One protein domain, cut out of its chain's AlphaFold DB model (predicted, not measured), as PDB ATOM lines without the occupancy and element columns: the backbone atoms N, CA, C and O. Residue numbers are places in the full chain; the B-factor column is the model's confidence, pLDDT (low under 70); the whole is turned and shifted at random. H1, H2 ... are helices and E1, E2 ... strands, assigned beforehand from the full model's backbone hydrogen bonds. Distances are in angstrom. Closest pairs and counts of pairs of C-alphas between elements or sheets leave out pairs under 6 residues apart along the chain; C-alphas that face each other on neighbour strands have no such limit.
ATOM      1  N   ARG A   5      33.448  82.155  54.833       49.34
ATOM      2  CA  ARG A   5      32.564  82.776  55.837       49.34
ATOM      3  C   ARG A   5      32.021  84.151  55.421       49.34
ATOM      4  O   ARG A   5      30.984  84.557  55.930       49.34
ATOM      5  N   THR A   6      32.679  84.861  54.501       53.00
ATOM      6  CA  THR A   6      32.243  86.202  54.072       53.00
ATOM      7  C   THR A   6      31.106  86.126  53.050       53.00
ATOM      8  O   THR A   6      30.172  86.916  53.109       53.00
ATOM      9  N   VAL A   7      31.130  85.124  52.165       55.62
ATOM     10  CA  VAL A   7      30.121  84.940  51.103       55.62
ATOM     11  C   VAL A   7      28.742  84.611  51.683       55.62
ATOM     12  O   VAL A   7      27.735  85.148  51.236       55.62
ATOM     13  N   THR A   8      28.684  83.790  52.735       59.78
ATOM     14  CA  THR A   8      27.421  83.439  53.410       59.78
ATOM     15  C   THR A   8      26.839  84.598  54.216       59.78
ATOM     16  O   THR A   8      25.621  84.756  54.252       59.78
ATOM     17  N   GLY A   9      27.685  85.429  54.837       58.16
ATOM     18  CA  GLY A   9      27.246  86.649  55.521       58.16
ATOM     19  C   GLY A   9      26.658  87.679  54.556       58.16
ATOM     20  O   GLY A   9      25.570  88.187  54.803       58.16
ATOM     21  N   VAL A  10      27.329  87.917  53.423       61.44
ATOM     22  CA  VAL A  10      26.869  88.849  52.378       61.44
ATOM     23  C   VAL A  10      25.599  88.346  51.690       61.44
ATOM     24  O   VAL A  10      24.685  89.131  51.487       61.44
ATOM     25  N   ALA A  11      25.486  87.046  51.400       61.94
ATOM     26  CA  ALA A  11      24.271  86.479  50.806       61.94
ATOM     27  C   ALA A  11      23.063  86.536  51.759       61.94
ATOM     28  O   ALA A  11      21.953  86.833  51.329       61.94
ATOM     29  N   ARG A  12      23.264  86.292  53.064       64.94
ATOM     30  CA  ARG A  12      22.204  86.445  54.077       64.94
ATOM     31  C   ARG A  12      21.793  87.897  54.268       64.94
ATOM     32  O   ARG A  12      20.609  88.157  54.455       64.94
ATOM     33  N   LEU A  13      22.762  88.814  54.229       63.62
ATOM     34  CA  LEU A  13      22.487  90.242  54.252       63.62
ATOM     35  C   LEU A  13      21.665  90.607  53.017       63.62
ATOM     36  O   LEU A  13      20.535  91.021  53.191       63.62
ATOM     37  N   ALA A  14      22.143  90.307  51.807       67.88
ATOM     38  CA  ALA A  14      21.421  90.541  50.556       67.88
ATOM     39  C   ALA A  14      19.997  89.953  50.558       67.88
ATOM     40  O   ALA A  14      19.071  90.629  50.137       67.88
ATOM     41  N   GLY A  15      19.799  88.738  51.084       65.69
ATOM     42  CA  GLY A  15      18.474  88.117  51.191       65.69
ATOM     43  C   GLY A  15      17.515  88.865  52.124       65.69
ATOM     44  O   GLY A  15      16.400  89.174  51.722       65.69
ATOM     45  N   ARG A  16      17.958  89.221  53.340       67.44
ATOM     46  CA  ARG A  16      17.155  90.050  54.264       67.44
ATOM     47  C   ARG A  16      16.881  91.436  53.700       67.44
ATOM     48  O   ARG A  16      15.844  92.035  53.947       67.44
ATOM     49  N   VAL A  17      17.851  91.950  52.971       68.25
ATOM     50  CA  VAL A  17      17.849  93.273  52.376       68.25
ATOM     51  C   VAL A  17      16.819  93.308  51.240       68.25
ATOM     52  O   VAL A  17      15.949  94.167  51.283       68.25
ATOM     53  N   ILE A  18      16.758  92.283  50.382       68.38
ATOM     54  CA  ILE A  18      15.669  92.063  49.407       68.38
ATOM     55  C   ILE A  18      14.300  91.959  50.079       68.38
ATOM     56  O   ILE A  18      13.385  92.673  49.682       68.38
ATOM     57  N   GLU A  19      14.168  91.128  51.113       70.44
ATOM     58  CA  GLU A  19      12.904  90.949  51.844       70.44
ATOM     59  C   GLU A  19      12.393  92.259  52.461       70.44
ATOM     60  O   GLU A  19      11.195  92.524  52.489       70.44
ATOM     61  N   THR A  20      13.305  93.115  52.920       70.56
ATOM     62  CA  THR A  20      12.926  94.390  53.536       70.56
ATOM     63  C   THR A  20      12.761  95.507  52.490       70.56
ATOM     64  O   THR A  20      12.003  96.440  52.719       70.56
ATOM     65  N   ALA A  21      13.412  95.427  51.321       68.06
ATOM     66  CA  ALA A  21      13.230  96.395  50.225       68.06
ATOM     67  C   ALA A  21      11.912  96.216  49.488       68.06
ATOM     68  O   ALA A  21      11.453  97.152  48.840       68.06
ATOM     69  N   THR A  22      11.282  95.051  49.604       70.25
ATOM     70  CA  THR A  22       9.909  94.857  49.139       70.25
ATOM     71  C   THR A  22       8.859  95.482  50.059       70.25
ATOM     72  O   THR A  22       7.702  95.522  49.664       70.25
ATOM     73  N   ILE A  23       9.236  95.970  51.249       76.19
ATOM     74  CA  ILE A  23       8.312  96.635  52.179       76.19
ATOM     75  C   ILE A  23       8.074  98.070  51.717       76.19
ATOM     76  O   ILE A  23       9.025  98.835  51.518       76.19
ATOM     77  N   GLU A  24       6.805  98.442  51.571       78.00
ATOM     78  CA  GLU A  24       6.429  99.788  51.165       78.00
ATOM     79  C   GLU A  24       6.284 100.699  52.400       78.00
ATOM     80  O   GLU A  24       5.941 100.229  53.486       78.00
ATOM     81  N   PRO A  25       6.556 102.011  52.296       77.38
ATOM     82  CA  PRO A  25       6.496 102.933  53.433       77.38
ATOM     83  C   PRO A  25       5.156 102.924  54.173       77.38
ATOM     84  O   PRO A  25       5.125 103.150  55.381       77.38
ATOM     85  N   GLN A  26       4.055 102.649  53.469       77.44
ATOM     86  CA  GLN A  26       2.721 102.533  54.051       77.44
ATOM     87  C   GLN A  26       2.516 101.273  54.902       77.44
ATOM     88  O   GLN A  26       1.627 101.266  55.750       77.44
ATOM     89  N   ASP A  27       3.360 100.252  54.737       78.06
ATOM     90  CA  ASP A  27       3.332  99.037  55.557       78.06
ATOM     91  C   ASP A  27       3.987  99.252  56.932       78.06
ATOM     92  O   ASP A  27       3.837  98.427  57.834       78.06
ATOM     93  N   ILE A  28       4.714 100.363  57.110       78.94
ATOM     94  CA  ILE A  28       5.387 100.729  58.358       78.94
ATOM     95  C   ILE A  28       4.752 102.024  58.901       78.94
ATOM     96  O   ILE A  28       5.111 103.116  58.451       78.94
ATOM     97  N   PRO A  29       3.826 101.952  59.880       80.06
ATOM     98  CA  PRO A  29       3.051 103.108  60.345       80.06
ATOM     99  C   PRO A  29       3.890 104.315  60.791       80.06
ATOM    100  O   PRO A  29       3.512 105.469  60.555       80.06
ATOM    101  N   GLU A  30       5.039 104.072  61.424       79.50
ATOM    102  CA  GLU A  30       5.961 105.115  61.877       79.50
ATOM    103  C   GLU A  30       6.618 105.843  60.697       79.50
ATOM    104  O   GLU A  30       6.713 107.073  60.701       79.50
ATOM    105  N   VAL A  31       7.015 105.099  59.659       80.56
ATOM    106  CA  VAL A  31       7.591 105.657  58.426       80.56
ATOM    107  C   VAL A  31       6.520 106.428  57.662       80.56
ATOM    108  O   VAL A  31       6.754 107.579  57.300       80.56
ATOM    109  N   LEU A  32       5.321 105.858  57.493       82.31
ATOM    110  CA  LEU A  32       4.194 106.520  56.831       82.31
ATOM    111  C   LEU A  32       3.847 107.862  57.487       82.31
ATOM    112  O   LEU A  32       3.599 108.846  56.793       82.31
ATOM    113  N   SER A  33       3.844 107.918  58.819       83.44
ATOM    114  CA  SER A  33       3.556 109.149  59.564       83.44
ATOM    115  C   SER A  33       4.586 110.246  59.273       83.44
ATOM    116  O   SER A  33       4.215 111.401  59.062       83.44
ATOM    117  N   LEU A  34       5.871 109.888  59.204       83.12
ATOM    118  CA  LEU A  34       6.960 110.825  58.910       83.12
ATOM    119  C   LEU A  34       6.967 111.261  57.442       83.12
ATOM    120  O   LEU A  34       7.083 112.454  57.163       83.12
ATOM    121  N   VAL A  35       6.770 110.320  56.513       84.31
ATOM    122  CA  VAL A  35       6.609 110.614  55.082       84.31
ATOM    123  C   VAL A  35       5.444 111.578  54.879       84.31
ATOM    124  O   VAL A  35       5.598 112.581  54.188       84.31
ATOM    125  N   ASN A  36       4.307 111.351  55.539       86.56
ATOM    126  CA  ASN A  36       3.152 112.243  55.470       86.56
ATOM    127  C   ASN A  36       3.428 113.625  56.065       86.56
ATOM    128  O   ASN A  36       3.075 114.622  55.441       86.56
ATOM    129  N   ALA A  37       4.083 113.710  57.226       85.81
ATOM    130  CA  ALA A  37       4.447 114.994  57.826       85.81
ATOM    131  C   ALA A  37       5.334 115.827  56.886       85.81
ATOM    132  O   ALA A  37       5.070 117.012  56.666       85.81
ATOM    133  N   HIS A  38       6.339 115.193  56.277       83.88
ATOM    134  CA  HIS A  38       7.221 115.854  55.323       83.88
ATOM    135  C   HIS A  38       6.484 116.233  54.031       83.88
ATOM    136  O   HIS A  38       6.529 117.383  53.603       83.88
ATOM    137  N   THR A  39       5.714 115.313  53.458       82.19
ATOM    138  CA  THR A  39       4.944 115.548  52.229       82.19
ATOM    139  C   THR A  39       3.934 116.686  52.389       82.19
ATOM    140  O   THR A  39       3.832 117.551  51.521       82.19
ATOM    141  N   VAL A  40       3.227 116.754  53.521       85.44
ATOM    142  CA  VAL A  40       2.313 117.865  53.819       85.44
ATOM    143  C   VAL A  40       3.075 119.187  53.897       85.44
ATOM    144  O   VAL A  40       2.586 120.187  53.376       85.44
ATOM    145  N   SER A  41       4.275 119.199  54.484       82.25
ATOM    146  CA  SER A  41       5.100 120.411  54.554       82.25
ATOM    147  C   SER A  41       5.613 120.879  53.185       82.25
ATOM    148  O   SER A  41       5.711 122.081  52.957       82.25
ATOM    149  N   THR A  42       5.881 119.947  52.267       79.94
ATOM    150  CA  THR A  42       6.475 120.236  50.952       79.94
ATOM    151  C   THR A  42       5.424 120.543  49.885       79.94
ATOM    152  O   THR A  42       5.586 121.477  49.104       79.94
ATOM    153  N   VAL A  43       4.333 119.770  49.832       80.00
ATOM    154  CA  VAL A  43       3.325 119.843  48.752       80.00
ATOM    155  C   VAL A  43       1.879 119.977  49.244       80.00
ATOM    156  O   VAL A  43       0.955 120.014  48.432       80.00
ATOM    157  N   GLY A  44       1.647 120.049  50.560       80.44
ATOM    158  CA  GLY A  44       0.315 120.276  51.137       80.44
ATOM    159  C   GLY A  44      -0.659 119.101  51.003       80.44
ATOM    160  O   GLY A  44      -1.872 119.306  51.061       80.44
ATOM    161  N   ARG A  45      -0.165 117.875  50.775       79.69
ATOM    162  CA  ARG A  45      -0.981 116.663  50.567       79.69
ATOM    163  C   ARG A  45      -0.400 115.467  51.321       79.69
ATOM    164  O   ARG A  45       0.777 115.474  51.659       79.69
ATOM    165  N   LEU A  46      -1.223 114.450  51.575       82.06
ATOM    166  CA  LEU A  46      -0.774 113.177  52.146       82.06
ATOM    167  C   LEU A  46      -0.249 112.249  51.045       82.06
ATOM    168  O   LEU A  46      -0.828 112.177  49.958       82.06
ATOM    169  N   PHE A  47       0.807 111.511  51.368       82.31
ATOM    170  CA  PHE A  47       1.210 110.323  50.637       82.31
ATOM    171  C   PHE A  47       0.140 109.241  50.820       82.31
ATOM    172  O   PHE A  47      -0.211 108.848  51.933       82.31
ATOM    173  N   CYS A  48      -0.383 108.770  49.699       76.50
ATOM    174  CA  CYS A  48      -1.218 107.584  49.611       76.50
ATOM    175  C   CYS A  48      -0.884 106.917  48.286       76.50
ATOM    176  O   CYS A  48      -0.784 107.602  47.273       76.50
ATOM    177  N   ASP A  49      -0.689 105.611  48.310       68.56
ATOM    178  CA  ASP A  49      -0.400 104.778  47.147       68.56
ATOM    179  C   ASP A  49      -1.629 104.626  46.239       68.56
ATOM    180  O   ASP A  49      -1.485 104.529  45.023       68.56
ATOM    181  N   HIS A  50      -2.837 104.698  46.813       70.88
ATOM    182  CA  HIS A  50      -4.108 104.669  46.092       70.88
ATOM    183  C   HIS A  50      -5.054 105.806  46.517       70.88
ATOM    184  O   HIS A  50      -5.210 106.120  47.697       70.88
ATOM    185  N   LEU A  51      -5.751 106.392  45.542       71.88
ATOM    186  CA  LEU A  51      -6.848 107.342  45.720       71.88
ATOM    187  C   LEU A  51      -8.108 106.757  45.085       71.88
ATOM    188  O   LEU A  51      -8.150 106.520  43.881       71.88
ATOM    189  N   ASN A  52      -9.156 106.545  45.885       81.06
ATOM    190  CA  ASN A  52     -10.432 105.974  45.426       81.06
ATOM    191  C   ASN A  52     -10.293 104.610  44.714       81.06
ATOM    192  O   ASN A  52     -11.060 104.310  43.804       81.06
ATOM    193  N   GLY A  53      -9.324 103.787  45.129       74.88
ATOM    194  CA  GLY A  53      -9.071 102.461  44.551       74.88
ATOM    195  C   GLY A  53      -8.152 102.451  43.327       74.88
ATOM    196  O   GLY A  53      -7.785 101.377  42.869       74.88
ATOM    197  N   GLU A  54      -7.733 103.618  42.837       76.75
ATOM    198  CA  GLU A  54      -6.780 103.748  41.732       76.75
ATOM    199  C   GLU A  54      -5.401 104.162  42.254       76.75
ATOM    200  O   GLU A  54      -5.346 104.958  43.197       76.75
ATOM    201  N   PRO A  55      -4.290 103.702  41.649       68.62
ATOM    202  CA  PRO A  55      -2.958 104.168  42.009       68.62
ATOM    203  C   PRO A  55      -2.886 105.694  41.972       68.62
ATOM    204  O   PRO A  55      -3.303 106.343  41.004       68.62
ATOM    205  N   ASN A  56      -2.361 106.285  43.037       75.94
ATOM    206  CA  ASN A  56      -2.217 107.721  43.143       75.94
ATOM    207  C   ASN A  56      -1.120 108.196  42.193       75.94
ATOM    208  O   ASN A  56       0.056 108.219  42.526       75.94
ATOM    209  N   LYS A  57      -1.516 108.653  41.006       69.00
ATOM    210  CA  LYS A  57      -0.584 109.149  39.981       69.00
ATOM    211  C   LYS A  57       0.230 110.373  40.412       69.00
ATOM    212  O   LYS A  57       1.137 110.764  39.690       69.00
ATOM    213  N   GLY A  58      -0.121 111.008  41.531       73.25
ATOM    214  CA  GLY A  58       0.660 112.092  42.109       73.25
ATOM    215  C   GLY A  58       1.868 111.606  42.909       73.25
ATOM    216  O   GLY A  58       2.841 112.339  42.991       73.25
ATOM    217  N   PHE A  59       1.824 110.406  43.485       77.31
ATOM    218  CA  PHE A  59       2.918 109.859  44.282       77.31
ATOM    219  C   PHE A  59       3.341 108.512  43.714       77.31
ATOM    220  O   PHE A  59       2.583 107.547  43.772       77.31
ATOM    221  N   ALA A  60       4.552 108.440  43.174       80.94
ATOM    222  CA  ALA A  60       5.066 107.227  42.557       80.94
ATOM    223  C   ALA A  60       6.264 106.691  43.340       80.94
ATOM    224  O   ALA A  60       7.212 107.422  43.611       80.94
ATOM    225  N   ILE A  61       6.247 105.397  43.666       79.44
ATOM    226  CA  ILE A  61       7.471 104.696  44.062       79.44
ATOM    227  C   ILE A  61       8.249 104.418  42.774       79.44
ATOM    228  O   ILE A  61       7.854 103.557  41.986       79.44
ATOM    229  N   THR A  62       9.309 105.184  42.531       80.81
ATOM    230  CA  THR A  62      10.055 105.161  41.263       80.81
ATOM    231  C   THR A  62      11.166 104.130  41.255       80.81
ATOM    232  O   THR A  62      11.454 103.548  40.210       80.81
ATOM    233  N   ASP A  63      11.765 103.867  42.414       79.56
ATOM    234  CA  ASP A  63      12.825 102.878  42.547       79.56
ATOM    235  C   ASP A  63      12.850 102.257  43.951       79.56
ATOM    236  O   ASP A  63      12.390 102.845  44.938       79.56
ATOM    237  N   ARG A  64      13.392 101.042  44.036       81.31
ATOM    238  CA  ARG A  64      13.638 100.309  45.280       81.31
ATOM    239  C   ARG A  64      15.083  99.835  45.271       81.31
ATOM    240  O   ARG A  64      15.533  99.179  44.338       81.31
ATOM    241  N   GLY A  65      15.811 100.130  46.334       76.19
ATOM    242  CA  GLY A  65      17.238  99.864  46.386       76.19
ATOM    243  C   GLY A  65      17.765  99.766  47.801       76.19
ATOM    244  O   GLY A  65      17.032  99.469  48.745       76.19
ATOM    245  N   TYR A  66      19.066 100.005  47.927       75.62
ATOM    246  CA  TYR A  66      19.772  99.911  49.192       75.62
ATOM    247  C   TYR A  66      20.679 101.099  49.382       75.62
ATOM    248  O   TYR A  66      21.461 101.448  48.495       75.62
ATOM    249  N   ASP A  67      20.634 101.669  50.576       73.12
ATOM    250  CA  ASP A  67      21.567 102.712  50.939       73.12
ATOM    251  C   ASP A  67      22.815 102.105  51.588       73.12
ATOM    252  O   ASP A  67      22.796 101.576  52.702       73.12
ATOM    253  N   LEU A  68      23.923 102.167  50.852       69.50
ATOM    254  CA  LEU A  68      25.256 101.778  51.319       69.50
ATOM    255  C   LEU A  68      26.052 102.957  51.902       69.50
ATOM    256  O   LEU A  68      27.138 102.750  52.439       69.50
ATOM    257  N   SER A  69      25.541 104.180  51.772       65.81
ATOM    258  CA  SER A  69      26.216 105.421  52.149       65.81
ATOM    259  C   SER A  69      26.122 105.734  53.646       65.81
ATOM    260  O   SER A  69      27.004 106.405  54.189       65.81
ATOM    261  N   VAL A  70      25.117 105.205  54.356       61.53
ATOM    262  CA  VAL A  70      24.978 105.467  55.795       61.53
ATOM    263  C   VAL A  70      25.930 104.613  56.625       61.53
ATOM    264  O   VAL A  70      25.905 103.381  56.634       61.53
ATOM    265  N   ARG A  71      26.773 105.323  57.380       53.03
ATOM    266  CA  ARG A  71      27.881 104.767  58.167       53.03
ATOM    267  C   ARG A  71      27.449 103.884  59.337       53.03
ATOM    268  O   ARG A  71      28.235 103.042  59.757       53.03
ATOM    269  N   ILE A  72      26.251 104.090  59.888       53.44
ATOM    270  CA  ILE A  72      25.809 103.411  61.119       53.44
ATOM    271  C   ILE A  72      25.337 101.979  60.818       53.44
ATOM    272  O   ILE A  72      25.600 101.072  61.608       53.44
ATOM    273  N   LYS A  73      24.711 101.754  59.656       59.69
ATOM    274  CA  LYS A  73      24.300 100.439  59.141       59.69
ATOM    275  C   LYS A  73      24.286 100.488  57.608       59.69
ATOM    276  O   LYS A  73      23.284 100.911  57.068       59.69
ATOM    277  N   PRO A  74      25.348 100.109  56.885       61.59
ATOM    278  CA  PRO A  74      25.304 100.066  55.423       61.59
ATOM    279  C   PRO A  74      24.445  98.892  54.921       61.59
ATOM    280  O   PRO A  74      24.543  97.782  55.446       61.59
ATOM    281  N   GLY A  75      23.646  99.123  53.876       69.88
ATOM    282  CA  GLY A  75      22.910  98.081  53.151       69.88
ATOM    283  C   GLY A  75      21.512  97.800  53.682       69.88
ATOM    284  O   GLY A  75      21.131  96.644  53.785       69.88
ATOM    285  N   TYR A  76      20.755  98.829  54.033       76.12
ATOM    286  CA  TYR A  76      19.351  98.714  54.431       76.12
ATOM    287  C   TYR A  76      18.451  99.127  53.264       76.12
ATOM    288  O   TYR A  76      18.877  99.894  52.395       76.12
ATOM    289  N   PRO A  77      17.232  98.577  53.216       79.00
ATOM    290  CA  PRO A  77      16.266  98.861  52.164       79.00
ATOM    291  C   PRO A  77      15.877 100.328  52.112       79.00
ATOM    292  O   PRO A  77      15.625 100.967  53.139       79.00
ATOM    293  N   THR A  78      15.751 100.820  50.891       82.94
ATOM    294  CA  THR A  78      15.256 102.157  50.623       82.94
ATOM    295  C   THR A  78      14.307 102.157  49.453       82.94
ATOM    296  O   THR A  78      14.507 101.411  48.493       82.94
ATOM    297  N   VAL A  79      13.336 103.055  49.490       84.00
ATOM    298  CA  VAL A  79      12.497 103.361  48.335       84.00
ATOM    299  C   VAL A  79      12.619 104.834  47.985       84.00
ATOM    300  O   VAL A  79      12.860 105.673  48.855       84.00
ATOM    301  N   PHE A  80      12.452 105.135  46.707       86.19
ATOM    302  CA  PHE A  80      12.390 106.499  46.207       86.19
ATOM    303  C   PHE A  80      10.941 106.829  45.897       86.19
ATOM    304  O   PHE A  80      10.277 106.094  45.166       86.19
ATOM    305  N   ILE A  81      10.449 107.912  46.491       85.25
ATOM    306  CA  ILE A  81       9.092 108.403  46.273       85.25
ATOM    307  C   ILE A  81       9.195 109.715  45.508       85.25
ATOM    308  O   ILE A  81       9.693 110.704  46.045       85.25
ATOM    309  N   GLU A  82       8.700 109.719  44.277       86.44
ATOM    310  CA  GLU A  82       8.474 110.933  43.503       86.44
ATOM    311  C   GLU A  82       7.131 111.544  43.915       86.44
ATOM    312  O   GLU A  82       6.085 110.888  43.894       86.44
ATOM    313  N   MET A  83       7.179 112.802  44.341       84.56
ATOM    314  CA  MET A  83       6.021 113.605  44.722       84.56
ATOM    315  C   MET A  83       5.411 114.317  43.504       84.56
ATOM    316  O   MET A  83       6.104 114.534  42.512       84.56
ATOM    317  N   PRO A  84       4.170 114.844  43.596       79.50
ATOM    318  CA  PRO A  84       3.541 115.555  42.481       79.50
ATOM    319  C   PRO A  84       4.290 116.826  42.059       79.50
ATOM    320  O   PRO A  84       4.064 117.344  40.968       79.50
ATOM    321  N   SER A  85       5.131 117.368  42.942       78.69
ATOM    322  CA  SER A  85       5.999 118.513  42.665       78.69
ATOM    323  C   SER A  85       7.229 118.162  41.819       78.69
ATOM    324  O   SER A  85       7.934 119.079  41.411       78.69
ATOM    325  N   GLY A  86       7.507 116.873  41.584       80.56
ATOM    326  CA  GLY A  86       8.751 116.374  40.987       80.56
ATOM    327  C   GLY A  86       9.889 116.169  41.996       80.56
ATOM    328  O   GLY A  86      10.941 115.651  41.635       80.56
ATOM    329  N   VAL A  87       9.683 116.539  43.266       83.44
ATOM    330  CA  VAL A  87      10.641 116.264  44.348       83.44
ATOM    331  C   VAL A  87      10.698 114.764  44.593       83.44
ATOM    332  O   VAL A  87       9.657 114.120  44.740       83.44
ATOM    333  N   THR A  88      11.908 114.221  44.692       85.62
ATOM    334  CA  THR A  88      12.121 112.822  45.059       85.62
ATOM    335  C   THR A  88      12.676 112.738  46.469       85.62
ATOM    336  O   THR A  88      13.659 113.396  46.807       85.62
ATOM    337  N   ILE A  89      12.053 111.904  47.298       85.81
ATOM    338  CA  ILE A  89      12.558 111.598  48.636       85.81
ATOM    339  C   ILE A  89      13.027 110.160  48.710       85.81
ATOM    340  O   ILE A  89      12.392 109.245  48.184       85.81
ATOM    341  N   LYS A  90      14.140 109.965  49.409       86.69
ATOM    342  CA  LYS A  90      14.686 108.652  49.707       86.69
ATOM    343  C   LYS A  90      14.257 108.240  51.106       86.69
ATOM    344  O   LYS A  90      14.629 108.872  52.096       86.69
ATOM    345  N   VAL A  91      13.488 107.163  51.182       84.88
ATOM    346  CA  VAL A  91      12.871 106.678  52.418       84.88
ATOM    347  C   VAL A  91      13.532 105.382  52.859       84.88
ATOM    348  O   VAL A  91      13.690 104.463  52.058       84.88
ATOM    349  N   GLY A  92      13.915 105.301  54.133       84.56
ATOM    350  CA  GLY A  92      14.433 104.082  54.749       84.56
ATOM    351  C   GLY A  92      13.307 103.167  55.222       84.56
ATOM    352  O   GLY A  92      12.487 103.568  56.041       84.56
ATOM    353  N   CYS A  93      13.299 101.911  54.770       79.19
ATOM    354  CA  CYS A  93      12.259 100.935  55.132       79.19
ATOM    355  C   CYS A  93      12.661 100.040  56.318       79.19
ATOM    356  O   CYS A  93      12.239  98.890  56.415       79.19
ATOM    357  N   HIS A  94      13.522 100.527  57.219       76.62
ATOM    358  CA  HIS A  94      13.965  99.767  58.388       76.62
ATOM    359  C   HIS A  94      13.805 100.591  59.665       76.62
ATOM    360  O   HIS A  94      14.278 101.713  59.763       76.62
ATOM    361  N   LYS A  95      13.240  99.985  60.710       71.19
ATOM    362  CA  LYS A  95      12.961 100.620  62.015       71.19
ATOM    363  C   LYS A  95      14.158 101.223  62.773       71.19
ATOM    364  O   LYS A  95      13.969 101.824  63.819       71.19
ATOM    365  N   ASP A  96      15.382 100.981  62.307       73.12
ATOM    366  CA  ASP A  96      16.606 101.371  63.023       73.12
ATOM    367  C   ASP A  96      17.403 102.449  62.266       73.12
ATOM    368  O   ASP A  96      18.562 102.701  62.602       73.12
ATOM    369  N   VAL A  97      16.834 103.005  61.199       72.94
ATOM    370  CA  VAL A  97      17.408 104.115  60.434       72.94
ATOM    371  C   VAL A  97      16.408 105.259  60.415       72.94
ATOM    372  O   VAL A  97      15.218 105.049  60.658       72.94
ATOM    373  N   ASP A  98      16.893 106.459  60.122       74.44
ATOM    374  CA  ASP A  98      16.010 107.596  59.912       74.44
ATOM    375  C   ASP A  98      15.073 107.319  58.730       74.44
ATOM    376  O   ASP A  98      15.470 106.751  57.710       74.44
ATOM    377  N   ALA A  99      13.802 107.689  58.884       77.12
ATOM    378  CA  ALA A  99      12.788 107.401  57.875       77.12
ATOM    379  C   ALA A  99      13.037 108.175  56.574       77.12
ATOM    380  O   ALA A  99      12.778 107.647  55.499       77.12
ATOM    381  N   ILE A 100      13.560 109.401  56.662       79.19
ATOM    382  CA  ILE A 100      13.939 110.225  55.510       79.19
ATOM    383  C   ILE A 100      15.456 110.323  55.499       79.19
ATOM    384  O   ILE A 100      16.055 110.840  56.439       79.19
ATOM    385  N   LEU A 101      16.058 109.788  54.445       78.06
ATOM    386  CA  LEU A 101      17.507 109.658  54.318       78.06
ATOM    387  C   LEU A 101      18.095 110.753  53.442       78.06
ATOM    388  O   LEU A 101      19.221 111.181  53.672       78.06
ATOM    389  N   ASP A 102      17.336 111.165  52.430       78.88
ATOM    390  CA  ASP A 102      17.719 112.212  51.499       78.88
ATOM    391  C   ASP A 102      16.477 112.828  50.845       78.88
ATOM    392  O   ASP A 102      15.435 112.173  50.709       78.88
ATOM    393  N   THR A 103      16.606 114.078  50.426       72.81
ATOM    394  CA  THR A 103      15.607 114.838  49.672       72.81
ATOM    395  C   THR A 103      16.346 115.548  48.548       72.81
ATOM    396  O   THR A 103      17.109 116.474  48.830       72.81
ATOM    397  N   ASP A 104      16.124 115.138  47.299       68.00
ATOM    398  CA  ASP A 104      16.619 115.915  46.162       68.00
ATOM    399  C   ASP A 104      15.801 117.213  46.074       68.00
ATOM    400  O   ASP A 104      14.566 117.179  46.079       68.00
ATOM    401  N   ALA A 105      16.499 118.351  46.055       45.25
ATOM    402  CA  ALA A 105      15.927 119.685  45.872       45.25
ATOM    403  C   ALA A 105      15.850 120.063  44.389       45.25
ATOM    404  O   ALA A 105      16.851 119.830  43.671       45.25
TER     405      ALA A 105
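This is residues 5 to 105 of the 105 residues of an uncharacterized protein of Leptolyngbya sp. PCC 7375 (UniProt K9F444). A twisted wall of four antiparallel strands, E1, E2, E3, E4 in order, has H2 and residues 13 to 21 of H1 over one face; residues 5 to 12 of H1 stick out as an arm. The 101 printed residues, mixed in class, run H1, H2, E1, E2, E3, E4. They are compact, radius of gyration of the C-alphas 14.4 A, spanning 49 by 28 by 22 A.

Find E1 at residues 60 to 67, E2 at 76 to 82, 19.7 A long, E3 at 88 to 92, and E4 at 100 to 103, ending at C-alpha (15.607, 114.838, 49.672). H1, residues 5 to 21, starts at C-alpha (32.564, 82.776, 55.837) and runs 24.3 A; H2 is residues 29 to 43.

The strands form a meander, each the antiparallel neighbour of the one before; within hydrogen-bond range find N 65 and O 78, 2.8 A, N 79 and O 91, 2.9 A, and N 90 and O 102, 2.9 A. Both helices are on the same face, two layers: the closest C-alphas are Ala 21 and Pro 77, 4.4 A, for H1 and E2, and Val 35 and Ile 100, 7.4 A, for H2 and E4. Every O i to N i+4 pair is within range in H2, 12 of 13 in H1.

The printed part has no cut; the H2 to E1 link is long, 16 residues. Confidence is low at residues 5 to 18 and 68 to 75, among others.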